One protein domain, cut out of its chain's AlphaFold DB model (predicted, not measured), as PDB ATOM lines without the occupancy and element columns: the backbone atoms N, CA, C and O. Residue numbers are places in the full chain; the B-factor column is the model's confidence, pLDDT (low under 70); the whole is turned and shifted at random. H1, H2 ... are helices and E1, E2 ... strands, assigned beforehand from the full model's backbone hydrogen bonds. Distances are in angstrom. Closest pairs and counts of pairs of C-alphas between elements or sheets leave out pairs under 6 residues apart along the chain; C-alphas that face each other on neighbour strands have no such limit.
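This is residues 2 to 117 of the 230 residues of the protein "Hypothetical protein" of Symbiodinium necroappetens (UniProt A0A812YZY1). Look for a twisted sheet of five strands with one long helix, H2, packed lengthwise on one face over E2, while a shorter helix, H1, runs beside H2 and only grazes the sheet. The long link of residues 94 to 106 reaches toward one end of the longest axis, and the last residues, up to Trp 117, reach toward the other. The printed part has 116 residues, with two named helices and five named strands in the order H1 E1 E2 E3 E4 H2 E5; the sheet is mixed, in the order E1 E5 E2 E4 E3. The class is mixed, helices and strands, with under half of the residues in named elements. The whole is compact, with a radius of gyration of the C-alphas of 14.5 A, and elongated, spanning 44 by 28 by 28 A.

Start at inner strand E2, residues 42 to 48. E4, residues 72 to 78, is its antiparallel neighbour, with N 44 and O 77 2.8 A apart, within hydrogen-bond range. E3, residues 62 to 68, is an edge strand and forms a hairpin with E4, where N 63 and O 76 are 2.8 A apart. On the other side of E2 find E5, residues 107 to 112, antiparallel to it, with N 45 and O 109 2.9 A apart. Edge strand E1, residues 28 to 31, is parallel to E5 at 25 degrees, with N 30 and O 108 2.8 A apart. H2, residues 79 to 93, is on the sheet at a height of 7.9 A, making two layers, a helix on one face of a sheet. It lies over E2, and only just not over E4, on which 2 of its C-alphas fall; it runs along the strands, at 18 degrees to E2 on the local plane. The closest C-alphas of E2 and H2 are those of Ala 44 and Leu 79, 4.9 A apart. E4, H2 and E5 form a split strand-helix-strand unit, two strands running the same way with E2 between them, and its crossover is right-handed. H1, residues 16 to 24, only grazes the sheet with residues 19 to 23. H1 and H2 are close but not clearly touching, at a shallow tilt of 22 degrees, the same way; their closest C-alphas, of Ala 22 and Cys 87, are 6.1 A apart. Every O i to N i+4 pair is within hydrogen-bond range in H1, and 10 of 11 in H2.

Find C-alpha 42 at (182.652, 276.247, 208.463); from there E2 runs 19.1 A to C-alpha 48. E4 runs 19.5 A, E3 17.2 A, E5 17.0 A and E1 9.9 A. H2 begins at C-alpha 79, (177.144, 273.901, 209.574), and runs 21.1 A; H1 runs 12.4 A from C-alpha 16, (173.081, 284.147, 215.135).

The two C-alphas farthest apart are those of Lys 98 and Trp 117, 46.5 A. The printed part has no cut; the links E2 to E3 and H2 to E5 are long. Mean pLDDT of the printed part is 77.8, and it is under 70 at residues 2 to 12, 37 to 39, 56 to 60 and 94 to 105 of this model.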
ATOM      1  N   LEU A   2     192.885 274.462 225.634       40.53
ATOM      2  CA  LEU A   2     193.038 274.851 224.229       40.53
ATOM      3  C   LEU A   2     192.585 276.311 224.105       40.53
ATOM      4  O   LEU A   2     191.597 276.696 224.726       40.53
ATOM      5  N   GLU A   3     193.345 277.132 223.384       46.59
ATOM      6  CA  GLU A   3     192.973 278.526 223.126       46.59
ATOM      7  C   GLU A   3     191.648 278.547 222.353       46.59
ATOM      8  O   GLU A   3     191.472 277.757 221.418       46.59
ATOM      9  N   ALA A   4     190.701 279.384 222.789       51.88
ATOM     10  CA  ALA A   4     189.398 279.486 222.147       51.88
ATOM     11  C   ALA A   4     189.584 280.019 220.712       51.88
ATOM     12  O   ALA A   4     190.280 281.025 220.533       51.88
ATOM     13  N   PRO A   5     189.002 279.371 219.690       57.50
ATOM     14  CA  PRO A   5     189.178 279.793 218.306       57.50
ATOM     15  C   PRO A   5     188.598 281.197 218.081       57.50
ATOM     16  O   PRO A   5     187.498 281.509 218.532       57.50
ATOM     17  N   ASN A   6     189.326 282.054 217.352       58.56
ATOM     18  CA  ASN A   6     188.803 283.352 216.923       58.56
ATOM     19  C   ASN A   6     187.795 283.152 215.778       58.56
ATOM     20  O   ASN A   6     188.178 282.875 214.639       58.56
ATOM     21  N   ILE A   7     186.512 283.306 216.104       62.75
ATOM     22  CA  ILE A   7     185.380 283.087 215.198       62.75
ATOM     23  C   ILE A   7     184.939 284.345 214.428       62.75
ATOM     24  O   ILE A   7     184.148 284.231 213.498       62.75
ATOM     25  N   GLU A   8     185.475 285.535 214.733       58.09
ATOM     26  CA  GLU A   8     185.014 286.820 214.162       58.09
ATOM     27  C   GLU A   8     185.243 286.946 212.645       58.09
ATOM     28  O   GLU A   8     184.647 287.787 211.976       58.09
ATOM     29  N   CYS A   9     186.135 286.122 212.088       54.12
ATOM     30  CA  CYS A   9     186.513 286.144 210.674       54.12
ATOM     31  C   CYS A   9     185.937 284.977 209.856       54.12
ATOM     32  O   CYS A   9     186.317 284.823 208.686       54.12
ATOM     33  N   LEU A  10     185.092 284.135 210.456       63.12
ATOM     34  CA  LEU A  10     184.501 282.974 209.795       63.12
ATOM     35  C   LEU A  10     183.234 283.388 209.047       63.12
ATOM     36  O   LEU A  10     182.380 284.076 209.596       63.12
ATOM     37  N   SER A  11     183.117 282.981 207.783       61.78
ATOM     38  CA  SER A  11     181.848 283.088 207.068       61.78
ATOM     39  C   SER A  11     181.020 281.861 207.420       61.78
ATOM     40  O   SER A  11     181.339 280.761 206.971       61.78
ATOM     41  N   THR A  12     179.997 282.045 208.247       67.12
ATOM     42  CA  THR A  12     178.934 281.059 208.433       67.12
ATOM     43  C   THR A  12     177.725 281.497 207.624       67.12
ATOM     44  O   THR A  12     177.328 282.658 207.699       67.12
ATOM     45  N   ASP A  13     177.105 280.567 206.903       70.88
ATOM     46  CA  ASP A  13     175.797 280.809 206.276       70.88
ATOM     47  C   ASP A  13     174.655 280.799 207.316       70.88
ATOM     48  O   ASP A  13     173.534 281.214 207.039       70.88
ATOM     49  N   VAL A  14     174.966 280.400 208.555       79.06
ATOM     50  CA  VAL A  14     174.042 280.367 209.692       79.06
ATOM     51  C   VAL A  14     174.015 281.714 210.416       79.06
ATOM     52  O   VAL A  14     175.055 282.221 210.849       79.06
ATOM     53  N   ALA A  15     172.817 282.273 210.592       82.19
ATOM     54  CA  ALA A  15     172.577 283.486 211.366       82.19
ATOM     55  C   ALA A  15     172.643 283.228 212.884       82.19
ATOM     56  O   ALA A  15     172.277 282.153 213.359       82.19
ATOM     57  N   ALA A  16     173.020 284.244 213.669       82.62
ATOM     58  CA  ALA A  16     173.081 284.147 215.135       82.62
ATOM     59  C   ALA A  16     171.750 283.677 215.759       82.62
ATOM     60  O   ALA A  16     171.746 282.812 216.624       82.62
ATOM     61  N   GLU A  17     170.615 284.146 215.234       85.12
ATOM     62  CA  GLU A  17     169.280 283.730 215.692       85.12
ATOM     63  C   GLU A  17     169.023 282.224 215.519       85.12
ATOM     64  O   GLU A  17     168.311 281.612 216.317       85.12
ATOM     65  N   GLN A  18     169.589 281.602 214.478       84.94
ATOM     66  CA  GLN A  18     169.470 280.157 214.265       84.94
ATOM     67  C   GLN A  18     170.296 279.379 215.293       84.94
ATOM     68  O   GLN A  18     169.840 278.332 215.754       84.94
ATOM     69  N   LEU A  19     171.469 279.899 215.673       85.50
ATOM     70  CA  LEU A  19     172.309 279.321 216.723       85.50
ATOM     71  C   LEU A  19     171.621 279.417 218.090       85.50
ATOM     72  O   LEU A  19     171.481 278.397 218.762       85.50
ATOM     73  N   ASP A  20     171.085 280.588 218.437       84.75
ATOM     74  CA  ASP A  20     170.352 280.804 219.691       84.75
ATOM     75  C   ASP A  20     169.115 279.888 219.785       84.75
ATOM     76  O   ASP A  20     168.811 279.304 220.828       84.75
ATOM     77  N   ASN A  21     168.393 279.712 218.672       85.56
ATOM     78  CA  ASN A  21     167.246 278.804 218.598       85.56
ATOM     79  C   ASN A  21     167.659 277.330 218.739       85.56
ATOM     80  O   ASN A  21     166.929 276.534 219.330       85.56
ATOM     81  N   ALA A  22     168.811 276.942 218.189       85.62
ATOM     82  CA  ALA A  22     169.334 275.590 218.340       85.62
ATOM     83  C   ALA A  22     169.748 275.314 219.794       85.62
ATOM     84  O   ALA A  22     169.364 274.281 220.346       85.62
ATOM     85  N   GLU A  23     170.418 276.267 220.446       85.94
ATOM     86  CA  GLU A  23     170.762 276.186 221.868       85.94
ATOM     87  C   GLU A  23     169.505 276.060 222.740       85.94
ATOM     88  O   GLU A  23     169.416 275.174 223.591       85.94
ATOM     89  N   ALA A  24     168.461 276.843 222.449       83.25
ATOM     90  CA  ALA A  24     167.168 276.736 223.128       83.25
ATOM     91  C   ALA A  24     166.484 275.362 222.946       83.25
ATOM     92  O   ALA A  24     165.682 274.951 223.790       83.25
ATOM     93  N   LYS A  25     166.798 274.631 221.868       83.88
ATOM     94  CA  LYS A  25     166.348 273.245 221.628       83.88
ATOM     95  C   LYS A  25     167.258 272.194 222.277       83.88
ATOM     96  O   LYS A  25     166.995 271.000 222.131       83.88
ATOM     97  N   GLY A  26     168.290 272.619 223.001       84.44
ATOM     98  CA  GLY A  26     169.261 271.758 223.669       84.44
ATOM     99  C   GLY A  26     170.422 271.320 222.780       84.44
ATOM    100  O   GLY A  26     171.084 270.346 223.118       84.44
ATOM    101  N   VAL A  27     170.658 271.976 221.642       89.31
ATOM    102  CA  VAL A  27     171.828 271.695 220.801       89.31
ATOM    103  C   VAL A  27     173.030 272.473 221.325       89.31
ATOM    104  O   VAL A  27     172.981 273.692 221.432       89.31
ATOM    105  N   GLU A  28     174.122 271.778 221.616       89.31
ATOM    106  CA  GLU A  28     175.378 272.384 222.050       89.31
ATOM    107  C   GLU A  28     176.354 272.476 220.873       89.31
ATOM    108  O   GLU A  28     176.686 271.469 220.243       89.31
ATOM    109  N   LEU A  29     176.827 273.688 220.576       89.88
ATOM    110  CA  LEU A  29     177.814 273.940 219.530       89.88
ATOM    111  C   LEU A  29     179.206 274.144 220.140       89.88
ATOM    112  O   LEU A  29     179.462 275.123 220.838       89.88
ATOM    113  N   LEU A  30     180.129 273.246 219.809       89.19
ATOM    114  CA  LEU A  30     181.520 273.272 220.242       89.19
ATOM    115  C   LEU A  30     182.427 273.717 219.094       89.19
ATOM    116  O   LEU A  30     182.614 273.004 218.103       89.19
ATOM    117  N   TRP A  31     183.031 274.895 219.243       86.75
ATOM    118  CA  TRP A  31     184.003 275.410 218.284       86.75
ATOM    119  C   TRP A  31     185.368 274.753 218.473       86.75
ATOM    120  O   TRP A  31     185.987 274.836 219.533       86.75
ATOM    121  N   MET A  32     185.855 274.131 217.408       85.81
ATOM    122  CA  MET A  32     187.097 273.375 217.376       85.81
ATOM    123  C   MET A  32     188.164 274.125 216.580       85.81
ATOM    124  O   MET A  32     187.887 274.806 215.589       85.81
ATOM    125  N   ASN A  33     189.420 273.948 216.989       77.00
ATOM    126  CA  ASN A  33     190.562 274.452 216.236       77.00
ATOM    127  C   ASN A  33     190.716 273.651 214.937       77.00
ATOM    128  O   ASN A  33     191.007 272.455 214.963       77.00
ATOM    129  N   GLY A  34     190.510 274.320 213.805       72.62
ATOM    130  CA  GLY A  34     190.729 273.749 212.482       72.62
ATOM    131  C   GLY A  34     192.169 273.898 211.984       72.62
ATOM    132  O   GLY A  34     193.051 274.426 212.666       72.62
ATOM    133  N   GLY A  35     192.410 273.404 210.768       70.25
ATOM    134  CA  GLY A  35     193.683 273.577 210.063       70.25
ATOM    135  C   GLY A  35     193.856 274.987 209.477       70.25
ATOM    136  O   GLY A  35     193.046 275.877 209.734       70.25
ATOM    137  N   PRO A  36     194.901 275.220 208.658       70.88
ATOM    138  CA  PRO A  36     195.095 276.492 207.966       70.88
ATOM    139  C   PRO A  36     193.812 276.952 207.257       70.88
ATOM    140  O   PRO A  36     193.243 276.227 206.440       70.88
ATOM    141  N   VAL A  37     193.351 278.164 207.578       60.72
ATOM    142  CA  VAL A  37     192.014 278.659 207.207       60.72
ATOM    143  C   VAL A  37     191.991 279.168 205.763       60.72
ATOM    144  O   VAL A  37     191.992 280.374 205.500       60.72
ATOM    145  N   LYS A  38     192.002 278.239 204.806       58.66
ATOM    146  CA  LYS A  38     191.565 278.456 203.422       58.66
ATOM    147  C   LYS A  38     190.891 277.174 202.921       58.66
ATOM    148  O   LYS A  38     191.588 276.169 202.815       58.66
ATOM    149  N   PRO A  39     189.590 277.200 202.580       62.19
ATOM    150  CA  PRO A  39     188.641 278.317 202.626       62.19
ATOM    151  C   PRO A  39     188.165 278.637 204.057       62.19
ATOM    152  O   PRO A  39     188.388 277.865 204.984       62.19
ATOM    153  N   ARG A  40     187.512 279.794 204.236       72.19
ATOM    154  CA  ARG A  40     186.894 280.243 205.507       72.19
ATOM    155  C   ARG A  40     185.520 279.610 205.767       72.19
ATOM    156  O   ARG A  40     184.718 280.167 206.508       72.19
ATOM    157  N   HIS A  41     185.265 278.480 205.121       78.69
ATOM    158  CA  HIS A  41     184.016 277.747 205.219       78.69
ATOM    159  C   HIS A  41     183.977 276.953 206.521       78.69
ATOM    160  O   HIS A  41     184.994 276.359 206.900       78.69
ATOM    161  N   VAL A  42     182.832 276.968 207.202       87.69
ATOM    162  CA  VAL A  42     182.652 276.247 208.463       87.69
ATOM    163  C   VAL A  42     182.055 274.878 208.186       87.69
ATOM    164  O   VAL A  42     180.920 274.751 207.730       87.69
ATOM    165  N   HIS A  43     182.837 273.858 208.511       89.50
ATOM    166  CA  HIS A  43     182.401 272.476 208.532       89.50
ATOM    167  C   HIS A  43     181.904 272.111 209.920       89.50
ATOM    168  O   HIS A  43     182.379 272.644 210.928       89.50
ATOM    169  N   ALA A  44     180.975 271.169 209.961       93.25
ATOM    170  CA  ALA A  44     180.425 270.662 211.193       93.25
ATOM    171  C   ALA A  44     180.293 269.141 211.188       93.25
ATOM    172  O   ALA A  44     180.210 268.495 210.141       93.25
ATOM    173  N   MET A  45     180.257 268.571 212.388       94.62
ATOM    174  CA  MET A  45     179.961 267.165 212.621       94.62
ATOM    175  C   MET A  45     179.098 267.006 213.861       94.62
ATOM    176  O   MET A  45     179.369 267.629 214.883       94.62
ATOM    177  N   ALA A  46     178.090 266.143 213.780       94.38
ATOM    178  CA  ALA A  46     177.177 265.866 214.880       94.38
ATOM    179  C   ALA A  46     177.024 264.363 215.108       94.38
ATOM    180  O   ALA A  46     176.995 263.573 214.159       94.38
ATOM    181  N   LEU A  47     176.889 263.986 216.378       92.81
ATOM    182  CA  LEU A  47     176.461 262.654 216.784       92.81
ATOM    183  C   LEU A  47     174.932 262.650 216.930       92.81
ATOM    184  O   LEU A  47     174.390 263.350 217.783       92.81
ATOM    185  N   LEU A  48     174.253 261.856 216.105       91.44
ATOM    186  CA  LEU A  48     172.797 261.720 216.068       91.44
ATOM    187  C   LEU A  48     172.432 260.359 216.666       91.44
ATOM    188  O   LEU A  48     172.762 259.321 216.096       91.44
ATOM    189  N   GLU A  49     171.796 260.337 217.834       88.31
ATOM    190  CA  GLU A  49     171.507 259.085 218.556       88.31
ATOM    191  C   GLU A  49     170.018 258.706 218.550       88.31
ATOM    192  O   GLU A  49     169.648 257.645 219.058       88.31
ATOM    193  N   ARG A  50     169.146 259.589 218.056       86.12
ATOM    194  CA  ARG A  50     167.684 259.483 218.186       86.12
ATOM    195  C   ARG A  50     166.976 259.461 216.833       86.12
ATOM    196  O   ARG A  50     165.848 258.973 216.760       86.12
ATOM    197  N   LEU A  51     167.614 259.958 215.776       85.75
ATOM    198  CA  LEU A  51     167.087 259.883 214.416       85.75
ATOM    199  C   LEU A  51     167.116 258.435 213.886       85.75
ATOM    200  O   LEU A  51     168.185 257.839 213.774       85.75
ATOM    201  N   PRO A  52     165.959 257.852 213.508       80.88
ATOM    202  CA  PRO A  52     165.898 256.467 213.035       80.88
ATOM    203  C   PRO A  52     166.575 256.284 211.672       80.88
ATOM    204  O   PRO A  52     167.170 255.243 211.409       80.88
ATOM    205  N   SER A  53     166.479 257.295 210.811       83.31
ATOM    206  CA  SER A  53     167.181 257.380 209.537       83.31
ATOM    207  C   SER A  53     167.301 258.864 209.191       83.31
ATOM    208  O   SER A  53     166.279 259.488 208.898       83.31
ATOM    209  N   PRO A  54     168.497 259.461 209.313       80.56
ATOM    210  CA  PRO A  54     168.700 260.840 208.902       80.56
ATOM    211  C   PRO A  54     168.559 260.915 207.379       80.56
ATOM    212  O   PRO A  54     169.288 260.245 206.645       80.56
ATOM    213  N   ALA A  55     167.597 261.706 206.907       73.69
ATOM    214  CA  ALA A  55     167.541 262.074 205.503       73.69
ATOM    215  C   ALA A  55     168.710 263.031 205.248       73.69
ATOM    216  O   ALA A  55     168.732 264.143 205.768       73.69
ATOM    217  N   CYS A  56     169.722 262.562 204.527       69.75
ATOM    218  CA  CYS A  56     170.825 263.403 204.089       69.75
ATOM    219  C   CYS A  56     170.726 263.544 202.580       69.75
ATOM    220  O   CYS A  56     171.055 262.605 201.851       69.75
ATOM    221  N   ASP A  57     170.278 264.708 202.127       62.56
ATOM    222  CA  ASP A  57     170.344 265.059 200.721       62.56
ATOM    223  C   ASP A  57     171.728 265.644 200.432       62.56
ATOM    224  O   ASP A  57     172.199 266.566 201.094       62.56
ATOM    225  N   SER A  58     172.411 265.096 199.425       61.44
ATOM    226  CA  SER A  58     173.735 265.582 199.011       61.44
ATOM    227  C   SER A  58     173.715 267.034 198.520       61.44
ATOM    228  O   SER A  58     174.772 267.646 198.409       61.44
ATOM    229  N   GLU A  59     172.530 267.560 198.201       62.34
ATOM    230  CA  GLU A  59     172.325 268.962 197.830       62.34
ATOM    231  C   GLU A  59     172.458 269.910 199.032       62.34
ATOM    232  O   GLU A  59     172.908 271.037 198.846       62.34
ATOM    233  N   ASP A  60     172.200 269.430 200.254       64.69
ATOM    234  CA  ASP A  60     172.339 270.201 201.499       64.69
ATOM    235  C   ASP A  60     173.774 270.167 202.065       64.69
ATOM    236  O   ASP A  60     174.034 270.642 203.170       64.69
ATOM    237  N   GLY A  61     174.720 269.555 201.341       80.06
ATOM    238  CA  GLY A  61     176.129 269.491 201.744       80.06
ATOM    239  C   GLY A  61     176.408 268.595 202.957       80.06
ATOM    240  O   GLY A  61     177.491 268.675 203.538       80.06
ATOM    241  N   VAL A  62     175.457 267.737 203.354       89.12
ATOM    242  CA  VAL A  62     175.590 266.835 204.509       89.12
ATOM    243  C   VAL A  62     175.702 265.377 204.079       89.12
ATOM    244  O   VAL A  62     174.982 264.886 203.211       89.12
ATOM    245  N   HIS A  63     176.594 264.650 204.745       91.81
ATOM    246  CA  HIS A  63     176.836 263.234 204.523       91.81
ATOM    247  C   HIS A  63     176.909 262.473 205.846       91.81
ATOM    248  O   HIS A  63     177.414 262.981 206.849       91.81
ATOM    249  N   ILE A  64     176.478 261.213 205.836       92.38
ATOM    250  CA  ILE A  64     176.721 260.294 206.948       92.38
ATOM    251  C   ILE A  64     178.136 259.735 206.829       92.38
ATOM    252  O   ILE A  64     178.464 259.030 205.877       92.38
ATOM    253  N   LEU A  65     178.975 260.065 207.808       92.31
ATOM    254  CA  LEU A  65     180.358 259.612 207.891       92.31
ATOM    255  C   LEU A  65     180.455 258.216 208.515       92.31
ATOM    256  O   LEU A  65     181.224 257.384 208.037       92.31
ATOM    257  N   PHE A  66     179.673 257.958 209.567       93.06
ATOM    258  CA  PHE A  66     179.645 256.669 210.257       93.06
ATOM    259  C   PHE A  66     178.216 256.247 210.596       93.06
ATOM    260  O   PHE A  66     177.428 257.043 211.108       93.06
ATOM    261  N   GLU A  67     177.931 254.966 210.375       92.00
ATOM    262  CA  GLU A  67     176.739 254.272 210.858       92.00
ATOM    263  C   GLU A  67     177.141 253.374 212.031       92.00
ATOM    264  O   GLU A  67     178.060 252.557 211.934       92.00
ATOM    265  N   GLY A  68     176.491 253.577 213.172       86.69
ATOM    266  CA  GLY A  68     176.683 252.807 214.390       86.69
ATOM    267  C   GLY A  68     175.490 251.914 214.692       86.69
ATOM    268  O   GLY A  68     174.371 252.119 214.220       86.69
ATOM    269  N   GLU A  69     175.721 250.928 215.550       82.69
ATOM    270  CA  GLU A  69     174.657 250.049 216.022       82.69
ATOM    271  C   GLU A  69     173.565 250.830 216.770       82.69
ATOM    272  O   GLU A  69     173.820 251.834 217.441       82.69
ATOM    273  N   GLY A  70     172.325 250.347 216.668       80.12
ATOM    274  CA  GLY A  70     171.195 250.919 217.401       80.12
ATOM    275  C   GLY A  70     170.684 252.254 216.858       80.12
ATOM    276  O   GLY A  70     170.038 252.978 217.608       80.12
ATOM    277  N   GLY A  71     170.949 252.572 215.585       83.50
ATOM    278  CA  GLY A  71     170.470 253.807 214.953       83.50
ATOM    279  C   GLY A  71     171.257 255.041 215.386       83.50
ATOM    280  O   GLY A  71     170.688 256.123 215.491       83.50
ATOM    281  N   THR A  72     172.550 254.871 215.679       89.56
ATOM    282  CA  THR A  72     173.447 256.001 215.929       89.56
ATOM    283  C   THR A  72     174.147 256.391 214.636       89.56
ATOM    284  O   THR A  72     174.722 255.537 213.968       89.56
ATOM    285  N   TRP A  73     174.177 257.676 214.321       92.25
ATOM    286  CA  TRP A  73     174.754 258.199 213.091       92.25
ATOM    287  C   TRP A  73     175.730 259.326 213.398       92.25
ATOM    288  O   TRP A  73     175.554 260.075 214.357       92.25
ATOM    289  N   VAL A  74     176.758 259.464 212.570       93.88
ATOM    290  CA  VAL A  74     177.624 260.643 212.571       93.88
ATOM    291  C   VAL A  74     177.416 261.367 211.257       93.88
ATOM    292  O   VAL A  74     177.793 260.849 210.207       93.88
ATOM    293  N   ALA A  75     176.831 262.558 211.324       94.12
ATOM    294  CA  ALA A  75     176.678 263.443 210.177       94.12
ATOM    295  C   ALA A  75     177.867 264.405 210.097       94.12
ATOM    296  O   ALA A  75     178.365 264.858 211.126       94.12
ATOM    297  N   HIS A  76     178.312 264.713 208.884       93.44
ATOM    298  CA  HIS A  76     179.381 265.660 208.590       93.44
ATOM    299  C   HIS A  76     179.028 266.474 207.346       93.44
ATOM    300  O   HIS A  76     178.569 265.907 206.354       93.44
ATOM    301  N   GLY A  77     179.293 267.775 207.371       91.50
ATOM    302  CA  GLY A  77     178.982 268.644 206.245       91.50
ATOM    303  C   GLY A  77     179.067 270.116 206.592       91.50
ATOM    304  O   GLY A  77     179.860 270.519 207.447       91.50
ATOM    305  N   ASP A  78     178.231 270.900 205.931       90.25
ATOM    306  CA  ASP A  78     178.072 272.322 206.213       90.25
ATOM    307  C   ASP A  78     177.348 272.538 207.546       90.25
ATOM    308  O   ASP A  78     176.484 271.749 207.945       90.25
ATOM    309  N   LEU A  79     177.706 273.617 208.253       90.88
ATOM    310  CA  LEU A  79     177.144 273.901 209.574       90.88
ATOM    311  C   LEU A  79     175.615 273.985 209.550       90.88
ATOM    312  O   LEU A  79     174.981 273.451 210.452       90.88
ATOM    313  N   GLU A  80     175.025 274.615 208.535       90.06
ATOM    314  CA  GLU A  80     173.572 274.786 208.437       90.06
ATOM    315  C   GLU A  80     172.833 273.444 208.380       90.06
ATOM    316  O   GLU A  80     171.956 273.177 209.208       90.06
ATOM    317  N   GLY A  81     173.226 272.564 207.455       90.00
ATOM    318  CA  GLY A  81     172.588 271.261 207.299       90.00
ATOM    319  C   GLY A  81     172.789 270.365 208.525       90.00
ATOM    320  O   GLY A  81     171.846 269.732 209.005       90.00
ATOM    321  N   VAL A  82     173.997 270.356 209.100       92.62
ATOM    322  CA  VAL A  82     174.287 269.586 210.321       92.62
ATOM    323  C   VAL A  82     173.489 270.117 211.519       92.62
ATOM    324  O   VAL A  82     172.972 269.322 212.307       92.62
ATOM    325  N   LEU A  83     173.338 271.439 211.646       92.12
ATOM    326  CA  LEU A  83     172.545 272.078 212.700       92.12
ATOM    327  C   LEU A  83     171.062 271.712 212.600       92.12
ATOM    328  O   LEU A  83     170.430 271.452 213.626       92.12
ATOM    329  N   SER A  84     170.519 271.653 211.379       90.94
ATOM    330  CA  SER A  84     169.140 271.219 211.138       90.94
ATOM    331  C   SER A  84     168.909 269.791 211.642       90.94
ATOM    332  O   SER A  84     168.025 269.564 212.473       90.94
ATOM    333  N   LEU A  85     169.772 268.846 211.252       91.31
ATOM    334  CA  LEU A  85     169.683 267.449 211.698       91.31
ATOM    335  C   LEU A  85     169.839 267.307 213.216       91.31
ATOM    336  O   LEU A  85     169.096 266.564 213.855       91.31
ATOM    337  N   ALA A  86     170.778 268.038 213.816       91.69
ATOM    338  CA  ALA A  86     170.972 268.037 215.262       91.69
ATOM    339  C   ALA A  86     169.738 268.576 216.010       91.69
ATOM    340  O   ALA A  86     169.350 268.029 217.043       91.69
ATOM    341  N   CYS A  87     169.083 269.611 215.475       90.38
ATOM    342  CA  CYS A  87     167.832 270.137 216.018       90.38
ATOM    343  C   CYS A  87     166.689 269.116 215.943       90.38
ATOM    344  O   CYS A  87     165.911 268.999 216.894       90.38
ATOM    345  N   GLU A  88     166.567 268.382 214.834       90.06
ATOM    346  CA  GLU A  88     165.581 267.306 214.693       90.06
ATOM    347  C   GLU A  88     165.840 266.175 215.693       90.06
ATOM    348  O   GLU A  88     164.927 265.747 216.403       90.06
ATOM    349  N   ASP A  89     167.098 265.747 215.808       89.25
ATOM    350  CA  ASP A  89     167.529 264.723 216.756       89.25
ATOM    351  C   ASP A  89     167.247 265.136 218.210       89.25
ATOM    352  O   ASP A  89     166.699 264.351 218.990       89.25
ATOM    353  N   ALA A  90     167.542 266.388 218.572       87.88
ATOM    354  CA  ALA A  90     167.254 266.941 219.893       87.88
ATOM    355  C   ALA A  90     165.741 267.039 220.170       87.88
ATOM    356  O   ALA A  90     165.284 266.701 221.264       87.88
ATOM    357  N   ALA A  91     164.924 267.413 219.177       86.31
ATOM    358  CA  ALA A  91     163.469 267.500 219.328       86.31
ATOM    359  C   ALA A  91     162.813 266.141 219.632       86.31
ATOM    360  O   ALA A  91     161.790 266.077 220.328       86.31
ATOM    361  N   LEU A  92     163.405 265.040 219.156       83.44
ATOM    362  CA  LEU A  92     162.949 263.684 219.475       83.44
ATOM    363  C   LEU A  92     163.182 263.316 220.949       83.44
ATOM    364  O   LEU A  92     162.407 262.531 221.506       83.44
ATOM    365  N   SER A  93     164.150 263.954 221.618       71.12
ATOM    366  CA  SER A  93     164.399 263.784 223.056       71.12
ATOM    367  C   SER A  93     163.185 264.167 223.914       71.12
ATOM    368  O   SER A  93     162.978 263.601 224.986       71.12
ATOM    369  N   GLY A  94     162.341 265.092 223.438       57.66
ATOM    370  CA  GLY A  94     161.140 265.532 224.152       57.66
ATOM    371  C   GLY A  94     159.907 264.635 223.977       57.66
ATOM    372  O   GLY A  94     158.952 264.781 224.739       57.66
ATOM    373  N   LYS A  95     159.881 263.722 222.990       53.09
ATOM    374  CA  LYS A  95     158.639 263.031 222.577       53.09
ATOM    375  C   LYS A  95     158.555 261.542 222.913       53.09
ATOM    376  O   LYS A  95     157.444 261.073 223.152       53.09
ATOM    377  N   ALA A  96     159.650 260.789 222.988       44.38
ATOM    378  CA  ALA A  96     159.606 259.384 223.408       44.38
ATOM    379  C   ALA A  96     161.017 258.818 223.590       44.38
ATOM    380  O   ALA A  96     161.776 258.812 222.641       44.38
ATOM    381  N   TYR A  97     161.342 258.319 224.788       40.09
ATOM    382  CA  TYR A  97     161.884 256.974 225.065       40.09
ATOM    383  C   TYR A  97     162.263 256.918 226.558       40.09
ATOM    384  O   TYR A  97     163.330 257.351 226.976       40.09
ATOM    385  N   LYS A  98     161.376 256.348 227.389       40.31
ATOM    386  CA  LYS A  98     161.506 256.176 228.857       40.31
ATOM    387  C   LYS A  98     162.675 255.266 229.316       40.31
ATOM    388  O   LYS A  98     162.609 254.692 230.398       40.31
ATOM    389  N   ARG A  99     163.715 255.056 228.503       41.12
ATOM    390  CA  ARG A  99     164.808 254.103 228.782       41.12
ATOM    391  C   ARG A  99     166.184 254.732 228.990       41.12
ATOM    392  O   ARG A  99     167.108 253.994 229.315       41.12
ATOM    393  N   ARG A 100     166.338 256.048 228.849       41.22
ATOM    394  CA  ARG A 100     167.639 256.711 228.997       41.22
ATOM    395  C   ARG A 100     167.489 257.952 229.883       41.22
ATOM    396  O   ARG A 100     166.474 258.637 229.749       41.22
ATOM    397  N   PRO A 101     168.406 258.204 230.836       36.59
ATOM    398  CA  PRO A 101     168.355 259.423 231.635       36.59
ATOM    399  C   PRO A 101     168.396 260.660 230.717       36.59
ATOM    400  O   PRO A 101     168.981 260.579 229.636       36.59
ATOM    401  N   PRO A 102     167.772 261.780 231.124       37.50
ATOM    402  CA  PRO A 102     167.803 263.044 230.398       37.50
ATOM    403  C   PRO A 102     169.195 263.659 230.550       37.50
ATOM    404  O   PRO A 102     169.412 264.543 231.370       37.50
ATOM    405  N   ALA A 103     170.156 263.125 229.814       44.41
ATOM    406  CA  ALA A 103     171.430 263.772 229.586       44.41
ATOM    407  C   ALA A 103     171.405 264.277 228.147       44.41
ATOM    408  O   ALA A 103     171.374 263.464 227.226       44.41
ATOM    409  N   GLU A 104     171.348 265.607 228.050       62.69
ATOM    410  CA  GLU A 104     172.025 266.441 227.054       62.69
ATOM    411  C   GLU A 104     171.557 266.264 225.596       62.69
ATOM    412  O   GLU A 104     171.379 265.162 225.076       62.69
ATOM    413  N   GLY A 105     171.235 267.379 224.934       67.62
ATOM    414  CA  GLY A 105     170.730 267.341 223.564       67.62
ATOM    415  C   GLY A 105     171.821 266.976 222.554       67.62
ATOM    416  O   GLY A 105     172.685 266.144 222.815       67.62
ATOM    417  N   ALA A 106     171.725 267.470 221.325       85.81
ATOM    418  CA  ALA A 106     172.695 267.108 220.293       85.81
ATOM    419  C   ALA A 106     173.972 267.948 220.439       85.81
ATOM    420  O   ALA A 106     173.879 269.157 220.614       85.81
ATOM    421  N   VAL A 107     175.151 267.331 220.333       89.50
ATOM    422  CA  VAL A 107     176.435 268.049 220.338       89.50
ATOM    423  C   VAL A 107     176.966 268.143 218.913       89.50
ATOM    424  O   VAL A 107     177.042 267.134 218.203       89.50
ATOM    425  N   ILE A 108     177.352 269.350 218.508       93.25
ATOM    426  CA  ILE A 108     177.947 269.657 217.209       93.25
ATOM    427  C   ILE A 108     179.375 270.140 217.423       93.25
ATOM    428  O   ILE A 108     179.613 271.077 218.175       93.25
ATOM    429  N   PHE A 109     180.323 269.566 216.696       93.25
ATOM    430  CA  PHE A 109     181.632 270.169 216.490       93.25
ATOM    431  C   PHE A 109     181.596 271.056 215.259       93.25
ATOM    432  O   PHE A 109     181.182 270.584 214.208       93.25
ATOM    433  N   ALA A 110     182.079 272.291 215.364       91.69
ATOM    434  CA  ALA A 110     182.236 273.197 214.231       91.69
ATOM    435  C   ALA A 110     183.676 273.691 214.120       91.69
ATOM    436  O   ALA A 110     184.292 274.065 215.115       91.69
ATOM    437  N   TRP A 111     184.229 273.700 212.912       89.88
ATOM    438  CA  TRP A 111     185.582 274.185 212.647       89.88
ATOM    439  C   TRP A 111     185.684 274.793 211.256       89.88
ATOM    440  O   TRP A 111     184.909 274.484 210.356       89.88
ATOM    441  N   ALA A 112     186.693 275.636 211.066       86.38
ATOM    442  CA  ALA A 112     187.015 276.205 209.766       86.38
ATOM    443  C   ALA A 112     188.403 275.780 209.300       86.38
ATOM    444  O   ALA A 112     189.346 275.701 210.089       86.38
ATOM    445  N   GLY A 113     188.534 275.566 207.994       81.12
ATOM    446  CA  GLY A 113     189.766 275.070 207.390       81.12
ATOM    447  C   GLY A 113     189.961 273.568 207.584       81.12
ATOM    448  O   GLY A 113     189.207 272.883 208.272       81.12
ATOM    449  N   TYR A 114     190.997 273.039 206.946       79.50
ATOM    450  CA  TYR A 114     191.300 271.615 206.968       79.50
ATOM    451  C   TYR A 114     192.808 271.397 206.929       79.50
ATOM    452  O   TYR A 114     193.577 272.240 206.463       79.50
ATOM    453  N   ALA A 115     193.243 270.252 207.443       82.81
ATOM    454  CA  ALA A 115     194.610 269.804 207.255       82.81
ATOM    455  C   ALA A 115     194.705 269.059 205.917       82.81
ATOM    456  O   ALA A 115     193.903 268.169 205.633       82.81
ATOM    457  N   GLN A 116     195.662 269.452 205.075       84.06
ATOM    458  CA  GLN A 116     195.839 268.887 203.742       84.06
ATOM    459  C   GLN A 116     197.214 268.259 203.605       84.06
ATOM    460  O   GLN A 116     198.231 268.878 203.914       84.06
ATOM    461  N   TRP A 117     197.234 267.067 203.027       87.25
ATOM    462  CA  TRP A 117     198.451 266.423 202.565       87.25
ATOM    463  C   TRP A 117     198.310 266.089 201.088       87.25
ATOM    464  O   TRP A 117     197.253 265.650 200.632       87.25
TER     465      TRP A 117